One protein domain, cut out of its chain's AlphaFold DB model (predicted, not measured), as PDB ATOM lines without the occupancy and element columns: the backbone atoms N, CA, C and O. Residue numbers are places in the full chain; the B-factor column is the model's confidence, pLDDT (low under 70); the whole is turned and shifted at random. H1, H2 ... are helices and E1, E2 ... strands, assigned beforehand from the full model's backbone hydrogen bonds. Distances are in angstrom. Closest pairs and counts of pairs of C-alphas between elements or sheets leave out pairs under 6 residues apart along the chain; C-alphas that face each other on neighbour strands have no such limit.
ATOM      1  N   VAL A 188     -36.746  35.674  11.128       75.38
ATOM      2  CA  VAL A 188     -36.095  36.970  11.320       75.38
ATOM      3  C   VAL A 188     -37.157  37.976  11.739       75.38
ATOM      4  O   VAL A 188     -38.194  38.068  11.086       75.38
ATOM      5  N   ILE A 189     -36.927  38.702  12.828       79.31
ATOM      6  CA  ILE A 189     -37.760  39.823  13.261       79.31
ATOM      7  C   ILE A 189     -36.944  41.105  13.121       79.31
ATOM      8  O   ILE A 189     -35.804  41.203  13.586       79.31
ATOM      9  N   TRP A 190     -37.569  42.086  12.481       82.38
ATOM     10  CA  TRP A 190     -37.041  43.429  12.323       82.38
ATOM     11  C   TRP A 190     -37.401  44.283  13.532       82.38
ATOM     12  O   TRP A 190     -38.566  44.360  13.922       82.38
ATOM     13  N   GLU A 191     -36.406  44.945  14.107       86.06
ATOM     14  CA  GLU A 191     -36.571  45.832  15.254       86.06
ATOM     15  C   GLU A 191     -36.001  47.215  14.949       86.06
ATOM     16  O   GLU A 191     -35.012  47.356  14.228       86.06
ATOM     17  N   MET A 192     -36.627  48.249  15.511       88.25
ATOM     18  CA  MET A 192     -36.119  49.615  15.435       88.25
ATOM     19  C   MET A 192     -34.924  49.764  16.378       88.25
ATOM     20  O   MET A 192     -35.096  49.914  17.589       88.25
ATOM     21  N   ALA A 193     -33.716  49.751  15.826       93.44
ATOM     22  CA  ALA A 193     -32.472  49.705  16.579       93.44
ATOM     23  C   ALA A 193     -31.445  50.736  16.088       93.44
ATOM     24  O   ALA A 193     -31.686  51.458  15.126       93.44
ATOM     25  N   PHE A 194     -30.312  50.850  16.781       95.94
ATOM     26  CA  PHE A 194     -29.251  51.801  16.450       95.94
ATOM     27  C   PHE A 194     -28.529  51.410  15.154       95.94
ATOM     28  O   PHE A 194     -27.644  50.562  15.137       95.94
ATOM     29  N   ARG A 195     -28.918  52.064  14.063       95.12
ATOM     30  CA  ARG A 195     -28.450  51.854  12.694       95.12
ATOM     31  C   ARG A 195     -27.631  53.069  12.247       95.12
ATOM     32  O   ARG A 195     -28.007  53.803  11.334       95.12
ATOM     33  N   SER A 196     -26.539  53.327  12.956       96.56
ATOM     34  CA  SER A 196     -25.673  54.476  12.695       96.56
ATOM     35  C   SER A 196     -24.764  54.270  11.482       96.56
ATOM     36  O   SER A 196     -24.378  53.139  11.179       96.56
ATOM     37  N   PRO A 197     -24.380  55.359  10.800       97.06
ATOM     38  CA  PRO A 197     -23.218  55.380   9.920       97.06
ATOM     39  C   PRO A 197     -21.914  54.990  10.653       97.06
ATOM     40  O   PRO A 197     -21.854  55.121  11.881       97.06
ATOM     41  N   PRO A 198     -20.866  54.535   9.939       96.75
ATOM     42  CA  PRO A 198     -19.610  54.094  10.556       96.75
ATOM     43  C   PRO A 198     -18.923  55.145  11.442       96.75
ATOM     44  O   PRO A 198     -18.506  54.829  12.552       96.75
ATOM     45  N   ASP A 199     -18.861  56.397  10.991       97.19
ATOM     46  CA  ASP A 199     -18.257  57.527  11.710       97.19
ATOM     47  C   ASP A 199     -19.008  57.849  13.011       97.19
ATOM     48  O   ASP A 199     -18.417  58.070  14.066       97.19
ATOM     49  N   VAL A 200     -20.337  57.798  12.963       97.75
ATOM     50  CA  VAL A 200     -21.191  57.974  14.143       97.75
ATOM     51  C   VAL A 200     -21.015  56.814  15.125       97.75
ATOM     52  O   VAL A 200     -21.035  57.016  16.340       97.75
ATOM     53  N   PHE A 201     -20.861  55.589  14.621       97.81
ATOM     54  CA  PHE A 201     -20.662  54.416  15.463       97.81
ATOM     55  C   PHE A 201     -19.311  54.439  16.189       97.81
ATOM     56  O   PHE A 201     -19.258  54.072  17.361       97.81
ATOM     57  N   GLU A 202     -18.248  54.925  15.545       97.19
ATOM     58  CA  GLU A 202     -16.933  55.115  16.170       97.19
ATOM     59  C   GLU A 202     -17.019  56.070  17.370       97.19
ATOM     60  O   GLU A 202     -16.644  55.704  18.485       97.19
ATOM     61  N   VAL A 203     -17.658  57.233  17.193       98.12
ATOM     62  CA  VAL A 203     -17.909  58.182  18.294       98.12
ATOM     63  C   VAL A 203     -18.733  57.531  19.411       98.12
ATOM     64  O   VAL A 203     -18.453  57.717  20.597       98.12
ATOM     65  N   TYR A 204     -19.743  56.735  19.058       98.12
ATOM     66  CA  TYR A 204     -20.547  56.014  20.044       98.12
ATOM     67  C   TYR A 204     -19.702  55.022  20.860       98.12
ATOM     68  O   TYR A 204     -19.879  54.928  22.077       98.12
ATOM     69  N   GLN A 205     -18.768  54.304  20.223       97.50
ATOM     70  CA  GLN A 205     -17.860  53.390  20.918       97.50
ATOM     71  C   GLN A 205     -16.945  54.124  21.899       97.50
ATOM     72  O   GLN A 205     -16.786  53.661  23.029       97.50
ATOM     73  N   GLU A 206     -16.393  55.277  21.516       97.94
ATOM     74  CA  GLU A 206     -15.561  56.093  22.408       97.94
ATOM     75  C   GLU A 206     -16.334  56.544  23.655       97.94
ATOM     76  O   GLU A 206     -15.847  56.412  24.783       97.94
ATOM     77  N   LEU A 207     -17.573  57.020  23.471       97.94
ATOM     78  CA  LEU A 207     -18.456  57.402  24.577       97.94
ATOM     79  C   LEU A 207     -18.783  56.203  25.475       97.94
ATOM     80  O   LEU A 207     -18.699  56.314  26.699       97.94
ATOM     81  N   SER A 208     -19.096  55.048  24.882       96.94
ATOM     82  CA  SER A 208     -19.399  53.812  25.612       96.94
ATOM     83  C   SER A 208     -18.196  53.297  26.407       96.94
ATOM     84  O   SER A 208     -18.349  52.836  27.541       96.94
ATOM     85  N   ALA A 209     -16.989  53.389  25.846       96.12
ATOM     86  CA  ALA A 209     -15.751  53.010  26.518       96.12
ATOM     87  C   ALA A 209     -15.440  53.953  27.690       96.12
ATOM     88  O   ALA A 209     -15.078  53.492  28.776       96.12
ATOM     89  N   ARG A 210     -15.642  55.268  27.513       97.06
ATOM     90  CA  ARG A 210     -15.503  56.254  28.597       97.06
ATOM     91  C   ARG A 210     -16.521  56.011  29.710       97.06
ATOM     92  O   ARG A 210     -16.135  55.994  30.874       97.06
ATOM     93  N   HIS A 211     -17.785  55.761  29.368       95.81
ATOM     94  CA  HIS A 211     -18.833  55.422  30.341       95.81
ATOM     95  C   HIS A 211     -18.477  54.155  31.130       95.81
ATOM     96  O   HIS A 211     -18.495  54.171  32.359       95.81
ATOM     97  N   THR A 212     -18.044  53.099  30.435       94.25
ATOM     98  CA  THR A 212     -17.573  51.838  31.036       94.25
ATOM     99  C   THR A 212     -16.413  52.069  32.002       94.25
ATOM    100  O   THR A 212     -16.407  51.537  33.112       94.25
ATOM    101  N   LYS A 213     -15.437  52.901  31.622       95.12
ATOM    102  CA  LYS A 213     -14.308  53.247  32.488       95.12
ATOM    103  C   LYS A 213     -14.773  53.941  33.774       95.12
ATOM    104  O   LYS A 213     -14.371  53.528  34.859       95.12
ATOM    105  N   LEU A 214     -15.641  54.946  33.675       93.44
ATOM    106  CA  LEU A 214     -16.126  55.682  34.848       93.44
ATOM    107  C   LEU A 214     -16.961  54.790  35.780       93.44
ATOM    108  O   LEU A 214     -16.761  54.793  36.995       93.44
ATOM    109  N   THR A 215     -17.870  53.996  35.212       92.25
ATOM    110  CA  THR A 215     -18.845  53.214  35.987       92.25
ATOM    111  C   THR A 215     -18.273  51.928  36.571       92.25
ATOM    112  O   THR A 215     -18.529  51.622  37.736       92.25
ATOM    113  N   LEU A 216     -17.475  51.182  35.801       89.44
ATOM    114  CA  LEU A 216     -16.957  49.876  36.219       89.44
ATOM    115  C   LEU A 216     -15.550  49.954  36.817       89.44
ATOM    116  O   LEU A 216     -15.284  49.292  37.820       89.44
ATOM    117  N   ILE A 217     -14.651  50.756  36.233       80.88
ATOM    118  CA  ILE A 217     -13.243  50.805  36.665       80.88
ATOM    119  C   ILE A 217     -13.085  51.774  37.835       80.88
ATOM    120  O   ILE A 217     -12.530  51.416  38.873       80.88
ATOM    121  N   GLU A 218     -13.612  52.986  37.690       88.38
ATOM    122  CA  GLU A 218     -13.505  54.031  38.714       88.38
ATOM    123  C   GLU A 218     -14.623  53.940  39.765       88.38
ATOM    124  O   GLU A 218     -14.559  54.605  40.798       88.38
ATOM    125  N   LYS A 219     -15.615  53.061  39.541       89.88
ATOM    126  CA  LYS A 219     -16.766  52.816  40.428       89.88
ATOM    127  C   LYS A 219     -17.582  54.078  40.721       89.88
ATOM    128  O   LYS A 219     -18.226  54.180  41.767       89.88
ATOM    129  N   ILE A 220     -17.578  55.039  39.801       87.38
ATOM    130  CA  ILE A 220     -18.395  56.242  39.898       87.38
ATOM    131  C   ILE A 220     -19.783  55.865  39.386       87.38
ATOM    132  O   ILE A 220     -19.969  55.603  38.206       87.38
ATOM    133  N   GLN A 221     -20.765  55.789  40.281       80.62
ATOM    134  CA  GLN A 221     -22.132  55.395  39.914       80.62
ATOM    135  C   GLN A 221     -23.001  56.578  39.485       80.62
ATOM    136  O   GLN A 221     -23.987  56.400  38.779       80.62
ATOM    137  N   SER A 222     -22.658  57.788  39.926       85.06
ATOM    138  CA  SER A 222     -23.404  58.995  39.594       85.06
ATOM    139  C   SER A 222     -22.463  60.191  39.579       85.06
ATOM    140  O   SER A 222     -21.832  60.522  40.584       85.06
ATOM    141  N   SER A 223     -22.352  60.826  38.419       92.81
ATOM    142  CA  SER A 223     -21.679  62.105  38.239       92.81
ATOM    143  C   SER A 223     -22.373  62.873  37.110       92.81
ATOM    144  O   SER A 223     -22.984  62.246  36.240       92.81
ATOM    145  N   PRO A 224     -22.275  64.216  37.077       94.44
ATOM    146  CA  PRO A 224     -22.775  65.003  35.949       94.44
ATOM    147  C   PRO A 224     -22.214  64.528  34.601       94.44
ATOM    148  O   PRO A 224     -22.926  64.531  33.602       94.44
ATOM    149  N   GLU A 225     -20.964  64.062  34.592       94.62
ATOM    150  CA  GLU A 225     -20.301  63.517  33.406       94.62
ATOM    151  C   GLU A 225     -20.939  62.208  32.924       94.62
ATOM    152  O   GLU A 225     -21.177  62.057  31.729       94.62
ATOM    153  N   ILE A 226     -21.266  61.272  33.825       95.12
ATOM    154  CA  ILE A 226     -21.959  60.025  33.452       95.12
ATOM    155  C   ILE A 226     -23.328  60.342  32.857       95.12
ATOM    156  O   ILE A 226     -23.658  59.827  31.790       95.12
ATOM    157  N   THR A 227     -24.087  61.241  33.489       95.19
ATOM    158  CA  THR A 227     -25.393  61.680  32.982       95.19
ATOM    159  C   THR A 227     -25.277  62.308  31.590       95.19
ATOM    160  O   THR A 227     -26.109  62.051  30.720       95.19
ATOM    161  N   GLU A 228     -24.236  63.110  31.345       97.00
ATOM    162  CA  GLU A 228     -23.971  63.696  30.029       97.00
ATOM    163  C   GLU A 228     -23.640  62.622  28.978       97.00
ATOM    164  O   GLU A 228     -24.177  62.666  27.869       97.00
ATOM    165  N   LEU A 229     -22.796  61.639  29.313       97.06
ATOM    166  CA  LEU A 229     -22.459  60.527  28.416       97.06
ATOM    167  C   LEU A 229     -23.692  59.692  28.062       97.06
ATOM    168  O   LEU A 229     -23.930  59.420  26.885       97.06
ATOM    169  N   GLU A 230     -24.499  59.332  29.058       96.25
ATOM    170  CA  GLU A 230     -25.741  58.583  28.861       96.25
ATOM    171  C   GLU A 230     -26.725  59.352  27.984       96.25
ATOM    172  O   GLU A 230     -27.299  58.781  27.055       96.25
ATOM    173  N   SER A 231     -26.873  60.658  28.224       97.25
ATOM    174  CA  SER A 231     -27.729  61.526  27.419       97.25
ATOM    175  C   SER A 231     -27.273  61.582  25.958       97.25
ATOM    176  O   SER A 231     -28.097  61.371  25.067       97.25
ATOM    177  N   LYS A 232     -25.971  61.768  25.697       98.12
ATOM    178  CA  LYS A 232     -25.410  61.764  24.333       98.12
ATOM    179  C   LYS A 232     -25.608  60.419  23.640       98.12
ATOM    180  O   LYS A 232     -26.078  60.369  22.506       98.12
ATOM    181  N   MET A 233     -25.305  59.316  24.324       98.12
ATOM    182  CA  MET A 233     -25.497  57.967  23.786       98.12
ATOM    183  C   MET A 233     -26.974  57.679  23.480       98.12
ATOM    184  O   MET A 233     -27.283  57.080  22.448       98.12
ATOM    185  N   ALA A 234     -27.896  58.113  24.345       97.25
ATOM    186  CA  ALA A 234     -29.334  57.976  24.128       97.25
ATOM    187  C   ALA A 234     -29.820  58.826  22.945       97.25
ATOM    188  O   ALA A 234     -30.605  58.348  22.123       97.25
ATOM    189  N   GLU A 235     -29.322  60.056  22.809       97.25
ATOM    190  CA  GLU A 235     -29.635  60.923  21.676       97.25
ATOM    191  C   GLU A 235     -29.140  60.332  20.351       97.25
ATOM    192  O   GLU A 235     -29.900  60.315  19.381       97.25
ATOM    193  N   MET A 236     -27.925  59.776  20.313       98.06
ATOM    194  CA  MET A 236     -27.405  59.075  19.134       98.06
ATOM    195  C   MET A 236     -28.283  57.876  18.770       98.06
ATOM    196  O   MET A 236     -28.695  57.746  17.619       98.06
ATOM    197  N   LYS A 237     -28.643  57.034  19.749       96.56
ATOM    198  CA  LYS A 237     -29.539  55.890  19.517       96.56
ATOM    199  C   LYS A 237     -30.887  56.306  18.941       96.56
ATOM    200  O   LYS A 237     -31.371  55.653  18.026       96.56
ATOM    201  N   ARG A 238     -31.471  57.388  19.462       95.50
ATOM    202  CA  ARG A 238     -32.744  57.943  18.983       95.50
ATOM    203  C   ARG A 238     -32.625  58.522  17.573       95.50
ATOM    204  O   ARG A 238     -33.513  58.318  16.757       95.50
ATOM    205  N   THR A 239     -31.548  59.255  17.298       96.75
ATOM    206  CA  THR A 239     -31.338  59.960  16.022       96.75
ATOM    207  C   THR A 239     -31.081  58.990  14.877       96.75
ATOM    208  O   THR A 239     -31.610  59.169  13.785       96.75
ATOM    209  N   TYR A 240     -30.303  57.941  15.135       96.56
ATOM    210  CA  TYR A 240     -29.929  56.937  14.143       96.56
ATOM    211  C   TYR A 240     -30.700  55.633  14.338       96.56
ATOM    212  O   TYR A 240     -30.156  54.546  14.145       96.56
ATOM    213  N   GLN A 241     -31.958  55.720  14.767       94.88
ATOM    214  CA  GLN A 241     -32.803  54.543  14.888       94.88
ATOM    215  C   GLN A 241     -33.300  54.111  13.503       94.88
ATOM    216  O   GLN A 241     -33.776  54.926  12.718       94.88
ATOM    217  N   GLY A 242     -33.230  52.819  13.205       91.19
ATOM    218  CA  GLY A 242     -33.746  52.256  11.965       91.19
ATOM    219  C   GLY A 242     -34.000  50.755  12.077       91.19
ATOM    220  O   GLY A 242     -33.532  50.123  13.024       91.19
ATOM    221  N   PRO A 243     -34.744  50.169  11.127       87.69
ATOM    222  CA  PRO A 243     -35.038  48.745  11.150       87.69
ATOM    223  C   PRO A 243     -33.757  47.930  10.929       87.69
ATOM    224  O   PRO A 243     -33.029  48.169   9.959       87.69
ATOM    225  N   LEU A 244     -33.501  46.967  11.817       86.75
ATOM    226  CA  LEU A 244     -32.438  45.966  11.718       86.75
ATOM    227  C   LEU A 244     -32.981  44.565  12.047       86.75
ATOM    228  O   LEU A 244     -33.841  44.433  12.920       86.75
ATOM    229  N   PRO A 245     -32.476  43.508  11.393       83.44
ATOM    230  CA  PRO A 245     -32.898  42.143  11.661       83.44
ATOM    231  C   PRO A 245     -32.117  41.619  12.876       83.44
ATOM    232  O   PRO A 245     -31.018  41.080  12.734       83.44
ATOM    233  N   LEU A 246     -32.640  41.845  14.083       76.56
ATOM    234  CA  LEU A 246     -31.922  41.566  15.337       76.56
ATOM    235  C   LEU A 246     -32.386  40.306  16.047       76.56
ATOM    236  O   LEU A 246     -31.565  39.609  16.648       76.56
ATOM    237  N   THR A 247     -33.678  40.002  15.962       68.06
ATOM    238  CA  THR A 247     -34.258  38.889  16.702       68.06
ATOM    239  C   THR A 247     -34.432  37.695  15.782       68.06
ATOM    240  O   THR A 247     -35.107  37.755  14.754       68.06
ATOM    241  N   TYR A 248     -33.815  36.588  16.183       69.38
ATOM    242  CA  TYR A 248     -33.862  35.321  15.478       69.38
ATOM    243  C   TYR A 248     -34.329  34.248  16.438       69.38
ATOM    244  O   TYR A 248     -33.805  34.121  17.545       69.38
ATOM    245  N   PHE A 249     -35.284  33.439  16.009       64.38
ATOM    246  CA  PHE A 249     -35.686  32.275  16.780       64.38
ATOM    247  C   PHE A 249     -35.786  31.057  15.884       64.38
ATOM    248  O   PHE A 249     -36.196  31.144  14.723       64.38
ATOM    249  N   SER A 250     -35.430  29.914  16.468       62.44
ATOM    250  CA  SER A 250     -35.637  28.618  15.850       62.44
ATOM    251  C   SER A 250     -36.765  27.870  16.527       62.44
ATOM    252  O   SER A 250     -36.676  27.529  17.704       62.44
ATOM    253  N   SER A 251     -37.810  27.565  15.762       60.78
ATOM    254  CA  SER A 251     -38.882  26.669  16.185       60.78
ATOM    255  C   SER A 251     -38.782  25.341  15.438       60.78
ATOM    256  O   SER A 251     -38.550  25.286  14.231       60.78
ATOM    257  N   GLY A 252     -38.926  24.245  16.180       59.53
ATOM    258  CA  GLY A 252     -38.927  22.895  15.632       59.53
ATOM    259  C   GLY A 252     -39.142  21.867  16.734       59.53
ATOM    260  O   GLY A 252     -38.407  21.846  17.723       59.53
ATOM    261  N   ALA A 253     -40.146  21.004  16.571       53.16
ATOM    262  CA  ALA A 253     -40.329  19.862  17.455       53.16
ATOM    263  C   ALA A 253     -39.083  18.967  17.359       53.16
ATOM    264  O   ALA A 253     -38.749  18.436  16.297       53.16
ATOM    265  N   SER A 254     -38.352  18.831  18.465       55.12
ATOM    266  CA  SER A 254     -37.232  17.900  18.535       55.12
ATOM    267  C   SER A 254     -37.737  16.541  19.011       55.12
ATOM    268  O   SER A 254     -38.290  16.460  20.110       55.12
ATOM    269  N   PRO A 255     -37.512  15.454  18.248       59.25
ATOM    270  CA  PRO A 255     -37.610  14.110  18.793       59.25
ATOM    271  C   PRO A 255     -36.742  14.014  20.054       59.25
ATOM    272  O   PRO A 255     -35.635  14.572  20.098       59.25
ATOM    273  N   LYS A 256     -37.237  13.320  21.084       62.66
ATOM    274  CA  LYS A 256     -36.497  13.120  22.339       62.66
ATOM    275  C   LYS A 256     -35.086  12.588  22.026       62.66
ATOM    276  O   LYS A 256     -34.943  11.616  21.294       62.66
ATOM    277  N   GLY A 257     -34.052  13.250  22.554       69.75
ATOM    278  CA  GLY A 257     -32.651  12.812  22.446       69.75
ATOM    279  C   GLY A 257     -31.778  13.482  21.372       69.75
ATOM    280  O   GLY A 257     -30.578  13.237  21.362       69.75
ATOM    281  N   LYS A 258     -32.314  14.349  20.496       70.31
ATOM    282  CA  LYS A 258     -31.498  15.110  19.509       70.31
ATOM    283  C   LYS A 258     -31.551  16.635  19.665       70.31
ATOM    284  O   LYS A 258     -30.955  17.352  18.860       70.31
ATOM    285  N   ALA A 259     -32.232  17.121  20.702       75.19
ATOM    286  CA  ALA A 259     -32.524  18.540  20.896       75.19
ATOM    287  C   ALA A 259     -31.263  19.420  20.945       75.19
ATOM    288  O   ALA A 259     -31.226  20.464  20.304       75.19
ATOM    289  N   GLU A 260     -30.206  18.982  21.633       78.50
ATOM    290  CA  GLU A 260     -29.015  19.816  21.840       78.50
ATOM    291  C   GLU A 260     -28.183  20.004  20.564       78.50
ATOM    292  O   GLU A 260     -27.826  21.125  20.210       78.50
ATOM    293  N   SER A 261     -27.935  18.923  19.815       77.75
ATOM    294  CA  SER A 261     -27.221  18.996  18.530       77.75
ATOM    295  C   SER A 261     -27.949  19.872  17.502       77.75
ATOM    296  O   SER A 261     -27.313  20.648  16.788       77.75
ATOM    297  N   ARG A 262     -29.290  19.804  17.460       71.25
ATOM    298  CA  ARG A 262     -30.107  20.666  16.597       71.25
ATOM    299  C   ARG A 262     -30.107  22.108  17.073       71.25
ATOM    300  O   ARG A 262     -29.979  22.986  16.232       71.25
ATOM    301  N   LYS A 263     -30.193  22.349  18.385       80.25
ATOM    302  CA  LYS A 263     -30.093  23.697  18.956       80.25
ATOM    303  C   LYS A 263     -28.775  24.357  18.553       80.25
ATOM    304  O   LYS A 263     -28.809  25.416  17.950       80.25
ATOM    305  N   ARG A 264     -27.631  23.686  18.742       81.94
ATOM    306  CA  ARG A 264     -26.317  24.225  18.331       81.94
ATOM    307  C   ARG A 264     -26.246  24.524  16.831       81.94
ATOM    308  O   ARG A 264     -25.696  25.545  16.434       81.94
ATOM    309  N   ARG A 265     -26.812  23.648  15.992       77.44
ATOM    310  CA  ARG A 265     -26.889  23.877  14.541       77.44
ATOM    311  C   ARG A 265     -27.767  25.083  14.205       77.44
ATOM    312  O   ARG A 265     -27.387  25.876  13.354       77.44
ATOM    313  N   ALA A 266     -28.908  25.216  14.876       76.31
ATOM    314  CA  ALA A 266     -29.817  26.342  14.717       76.31
ATOM    315  C   ALA A 266     -29.151  27.652  15.143       76.31
ATOM    316  O   ALA A 266     -29.153  28.591  14.363       76.31
ATOM    317  N   ASP A 267     -28.516  27.685  16.315       81.00
ATOM    318  CA  ASP A 267     -27.803  28.855  16.838       81.00
ATOM    319  C   ASP A 267     -26.670  29.279  15.886       81.00
ATOM    320  O   ASP A 267     -26.532  30.455  15.554       81.00
ATOM    321  N   SER A 268     -25.901  28.315  15.363       80.94
ATOM    322  CA  SER A 268     -24.857  28.576  14.364       80.94
ATOM    323  C   SER A 268     -25.424  29.125  13.052       80.94
ATOM    324  O   SER A 268     -24.840  30.039  12.472       80.94
ATOM    325  N   MET A 269     -26.550  28.586  12.582       77.56
ATOM    326  CA  MET A 269     -27.202  29.041  11.356       77.56
ATOM    327  C   MET A 269     -27.828  30.430  11.544       77.56
ATOM    328  O   MET A 269     -27.698  31.272  10.666       77.56
ATOM    329  N   ILE A 270     -28.413  30.703  12.713       79.94
ATOM    330  CA  ILE A 270     -28.909  32.022  13.121       79.94
ATOM    331  C   ILE A 270     -27.780  33.051  13.102       79.94
ATOM    332  O   ILE A 270     -27.928  34.097  12.477       79.94
ATOM    333  N   ALA A 271     -26.643  32.749  13.735       83.69
ATOM    334  CA  ALA A 271     -25.500  33.657  13.765       83.69
ATOM    335  C   ALA A 271     -24.976  33.957  12.350       83.69
ATOM    336  O   ALA A 271     -24.684  35.109  12.021       83.69
ATOM    337  N   HIS A 272     -24.907  32.933  11.494       82.31
ATOM    338  CA  HIS A 272     -24.492  33.094  10.104       82.31
ATOM    339  C   HIS A 272     -25.471  33.968   9.309       82.31
ATOM    340  O   HIS A 272     -25.054  34.965   8.728       82.31
ATOM    341  N   VAL A 273     -26.770  33.650   9.346       80.00
ATOM    342  CA  VAL A 273     -27.823  34.417   8.661       80.00
ATOM    343  C   VAL A 273     -27.836  35.870   9.131       80.00
ATOM    344  O   VAL A 273     -27.890  36.773   8.302       80.00
ATOM    345  N   LYS A 274     -27.724  36.107  10.443       83.81
ATOM    346  CA  LYS A 274     -27.646  37.456  11.013       83.81
ATOM    347  C   LYS A 274     -26.482  38.250  10.445       83.81
ATOM    348  O   LYS A 274     -26.662  39.377   9.995       83.81
ATOM    349  N   THR A 275     -25.301  37.644  10.444       85.75
ATOM    350  CA  THR A 275     -24.083  38.273   9.929       85.75
ATOM    351  C   THR A 275     -24.232  38.627   8.449       85.75
ATOM    352  O   THR A 275     -23.919  39.748   8.056       85.75
ATOM    353  N   GLU A 276     -24.738  37.702   7.631       83.50
ATOM    354  CA  GLU A 276     -24.918  37.930   6.195       83.50
ATOM    355  C   GLU A 276     -25.981  38.991   5.894       83.50
ATOM    356  O   GLU A 276     -25.749  39.849   5.047       83.50
ATOM    357  N   LEU A 277     -27.109  39.005   6.611       83.19
ATOM    358  CA  LEU A 277     -28.134  40.038   6.436       83.19
ATOM    359  C   LEU A 277     -27.604  41.431   6.797       83.19
ATOM    360  O   LEU A 277     -27.816  42.382   6.048       83.19
ATOM    361  N   ILE A 278     -26.870  41.554   7.908       87.00
ATOM    362  CA  ILE A 278     -26.256  42.824   8.317       87.00
ATOM    363  C   ILE A 278     -25.230  43.302   7.271       87.00
ATOM    364  O   ILE A 278     -25.224  44.488   6.936       87.00
ATOM    365  N   ARG A 279     -24.418  42.394   6.701       87.00
ATOM    366  CA  ARG A 279     -23.498  42.698   5.584       87.00
ATOM    367  C   ARG A 279     -24.230  43.170   4.337       87.00
ATOM    368  O   ARG A 279     -23.919  44.218   3.795       87.00
ATOM    369  N   GLN A 280     -25.246  42.434   3.894       84.62
ATOM    370  CA  GLN A 280     -26.015  42.795   2.697       84.62
ATOM    371  C   GLN A 280     -26.672  44.175   2.809       84.62
ATOM    372  O   GLN A 280     -26.873  44.850   1.802       84.62
ATOM    373  N   MET A 281     -26.987  44.606   4.030       85.62
ATOM    374  CA  MET A 281     -27.534  45.930   4.301       85.62
ATOM    375  C   MET A 281     -26.478  47.048   4.414       85.62
ATOM    376  O   MET A 281     -26.869  48.210   4.538       85.62
ATOM    377  N   GLY A 282     -25.179  46.730   4.378       91.62
ATOM    378  CA  GLY A 282     -24.084  47.697   4.522       91.62
ATOM    379  C   GLY A 282     -23.853  48.173   5.961       91.62
ATOM    380  O   GLY A 282     -23.499  49.332   6.177       91.62
ATOM    381  N   PHE A 283     -24.132  47.318   6.952       94.94
ATOM    382  CA  PHE A 283     -23.956  47.615   8.382       94.94
ATOM    383  C   PHE A 283     -22.893  46.734   9.039       94.94
ATOM    384  O   PHE A 283     -23.016  46.351  10.202       94.94
ATOM    385  N   GLU A 284     -21.835  46.390   8.309       95.31
ATOM    386  CA  GLU A 284     -20.786  45.478   8.768       95.31
ATOM    387  C   GLU A 284     -20.119  45.926  10.065       95.31
ATOM    388  O   GLU A 284     -19.799  45.096  10.919       95.31
ATOM    389  N   HIS A 285     -19.958  47.237  10.251       95.50
ATOM    390  CA  HIS A 285     -19.402  47.816  11.471       95.50
ATOM    391  C   HIS A 285     -20.256  47.527  12.713       95.50
ATOM    392  O   HIS A 285     -19.727  47.539  13.820       95.50
ATOM    393  N   LEU A 286     -21.545  47.207  12.552       94.69
ATOM    394  CA  LEU A 286     -22.465  46.904  13.652       94.69
ATOM    395  C   LEU A 286     -22.499  45.415  14.038       94.69
ATOM    396  O   LEU A 286     -23.129  45.074  15.035       94.69
ATOM    397  N   ILE A 287     -21.821  44.516  13.311       92.56
ATOM    398  CA  ILE A 287     -21.874  43.062  13.578       92.56
ATOM    399  C   ILE A 287     -21.383  42.725  14.993       92.56
ATOM    400  O   ILE A 287     -21.986  41.907  15.672       92.56
ATOM    401  N   GLY A 288     -20.304  43.358  15.461       89.62
ATOM    402  CA  GLY A 288     -19.777  43.109  16.810       89.62
ATOM    403  C   GLY A 288     -20.636  43.702  17.931       89.62
ATOM    404  O   GLY A 288     -20.484  43.318  19.087       89.62
ATOM    405  N   TYR A 289     -21.520  44.645  17.595       91.75
ATOM    406  CA  TYR A 289     -22.431  45.276  18.546       91.75
ATOM    407  C   TYR A 289     -23.679  44.430  18.811       91.75
ATOM    408  O   TYR A 289     -24.234  44.500  19.907       91.75
ATOM    409  N   TYR A 290     -24.112  43.650  17.815       88.12
ATOM    410  CA  TYR A 290     -25.355  42.882  17.836       88.12
ATOM    411  C   TYR A 290     -25.129  41.381  17.908       88.12
ATOM    412  O   TYR A 290     -25.751  40.740  18.782       88.12
TER     413      TYR A 290
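What this domain is: This is residues 188 to 290 of the 290 residues of an uncharacterized protein of Candidatus Poribacteria bacterium (UniProt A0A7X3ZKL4). The model is a wide, open V: the helical hairpin of H1 and H2 makes one arm, the long helix H3 makes the other, and a narrow two-stranded ribbon of E1 and E2 joins them, running from the end of H2 to H3, which packs on E2. Residues 255 to 261 stick out at the far end of the H3 arm, and the last residues, 281 to 290, fold back into the space between the arms. The printed part has 103 residues, with three named helices and two named strands in the order E1, H1, H2, E2, H3; the sheet's order is E1 - E2, antiparallel, and the class is mixed, helices and strands. The whole is loose, with a radius of gyration of the C-alphas of 18.0 A, and only just flat, spanning 56 by 31 by 17 A.

How they stand to each other: Strands E1, residues 188 to 194, and E2, residues 241 to 249, are antiparallel neighbours, with 145 degrees between their directions. N 191 and O 244 are within hydrogen-bond range at 2.9 A, as are N 242 and O 193 at 2.8 A. H3, residues 259 to 280, comes closest to E2 at the C-alphas of Tyr 248 and Ile 270, 6.4 A apart. H3 and E1 are apart, but only just, at 8.5 A. H2, residues 224 to 239, comes closest to E1 at the C-alphas of Phe 194 and Lys 237, 5.1 A apart. H1, residues 198 to 217, and H2 form a helical hairpin. They touch, closest at the C-alphas of Leu 207 and Leu 229, 6.4 A apart, with a shallow tilt of 31 degrees, opposite ways. H1 is apart from E2 and from H3, and H2 is apart from H3. In H1, H2 and H3 every O i to N i+4 pair is within hydrogen-bond range.

Where its parts are: E2 measures 22.5 A from first to last C-alpha and E1 17.1 A; E1 begins at C-alpha 188, (-36.095, 36.970, 11.320). H1 measures 27.1 A and H2 22.3 A, with C-alpha 224 at (-22.775, 65.003, 35.949). H3, the longest helix, measures 31.0 A and ends at C-alpha 280, (-26.015, 42.795, 2.697).

The domain as a whole: The two C-alphas farthest apart, those of Pro 224 and Pro 255, are 55.7 A apart. The printed part has no cut and ends at Tyr 290, the chain's last residue. The links E1 to H1 and H2 to E2 are tight, H1 to H2 and E2 to H3 are short, and no link is long. Residues 255 to 261, of which 259 to 261 belong to H3, stand free. Mean pLDDT of the printed part is 86.8; residues 247 to 257 are under 70.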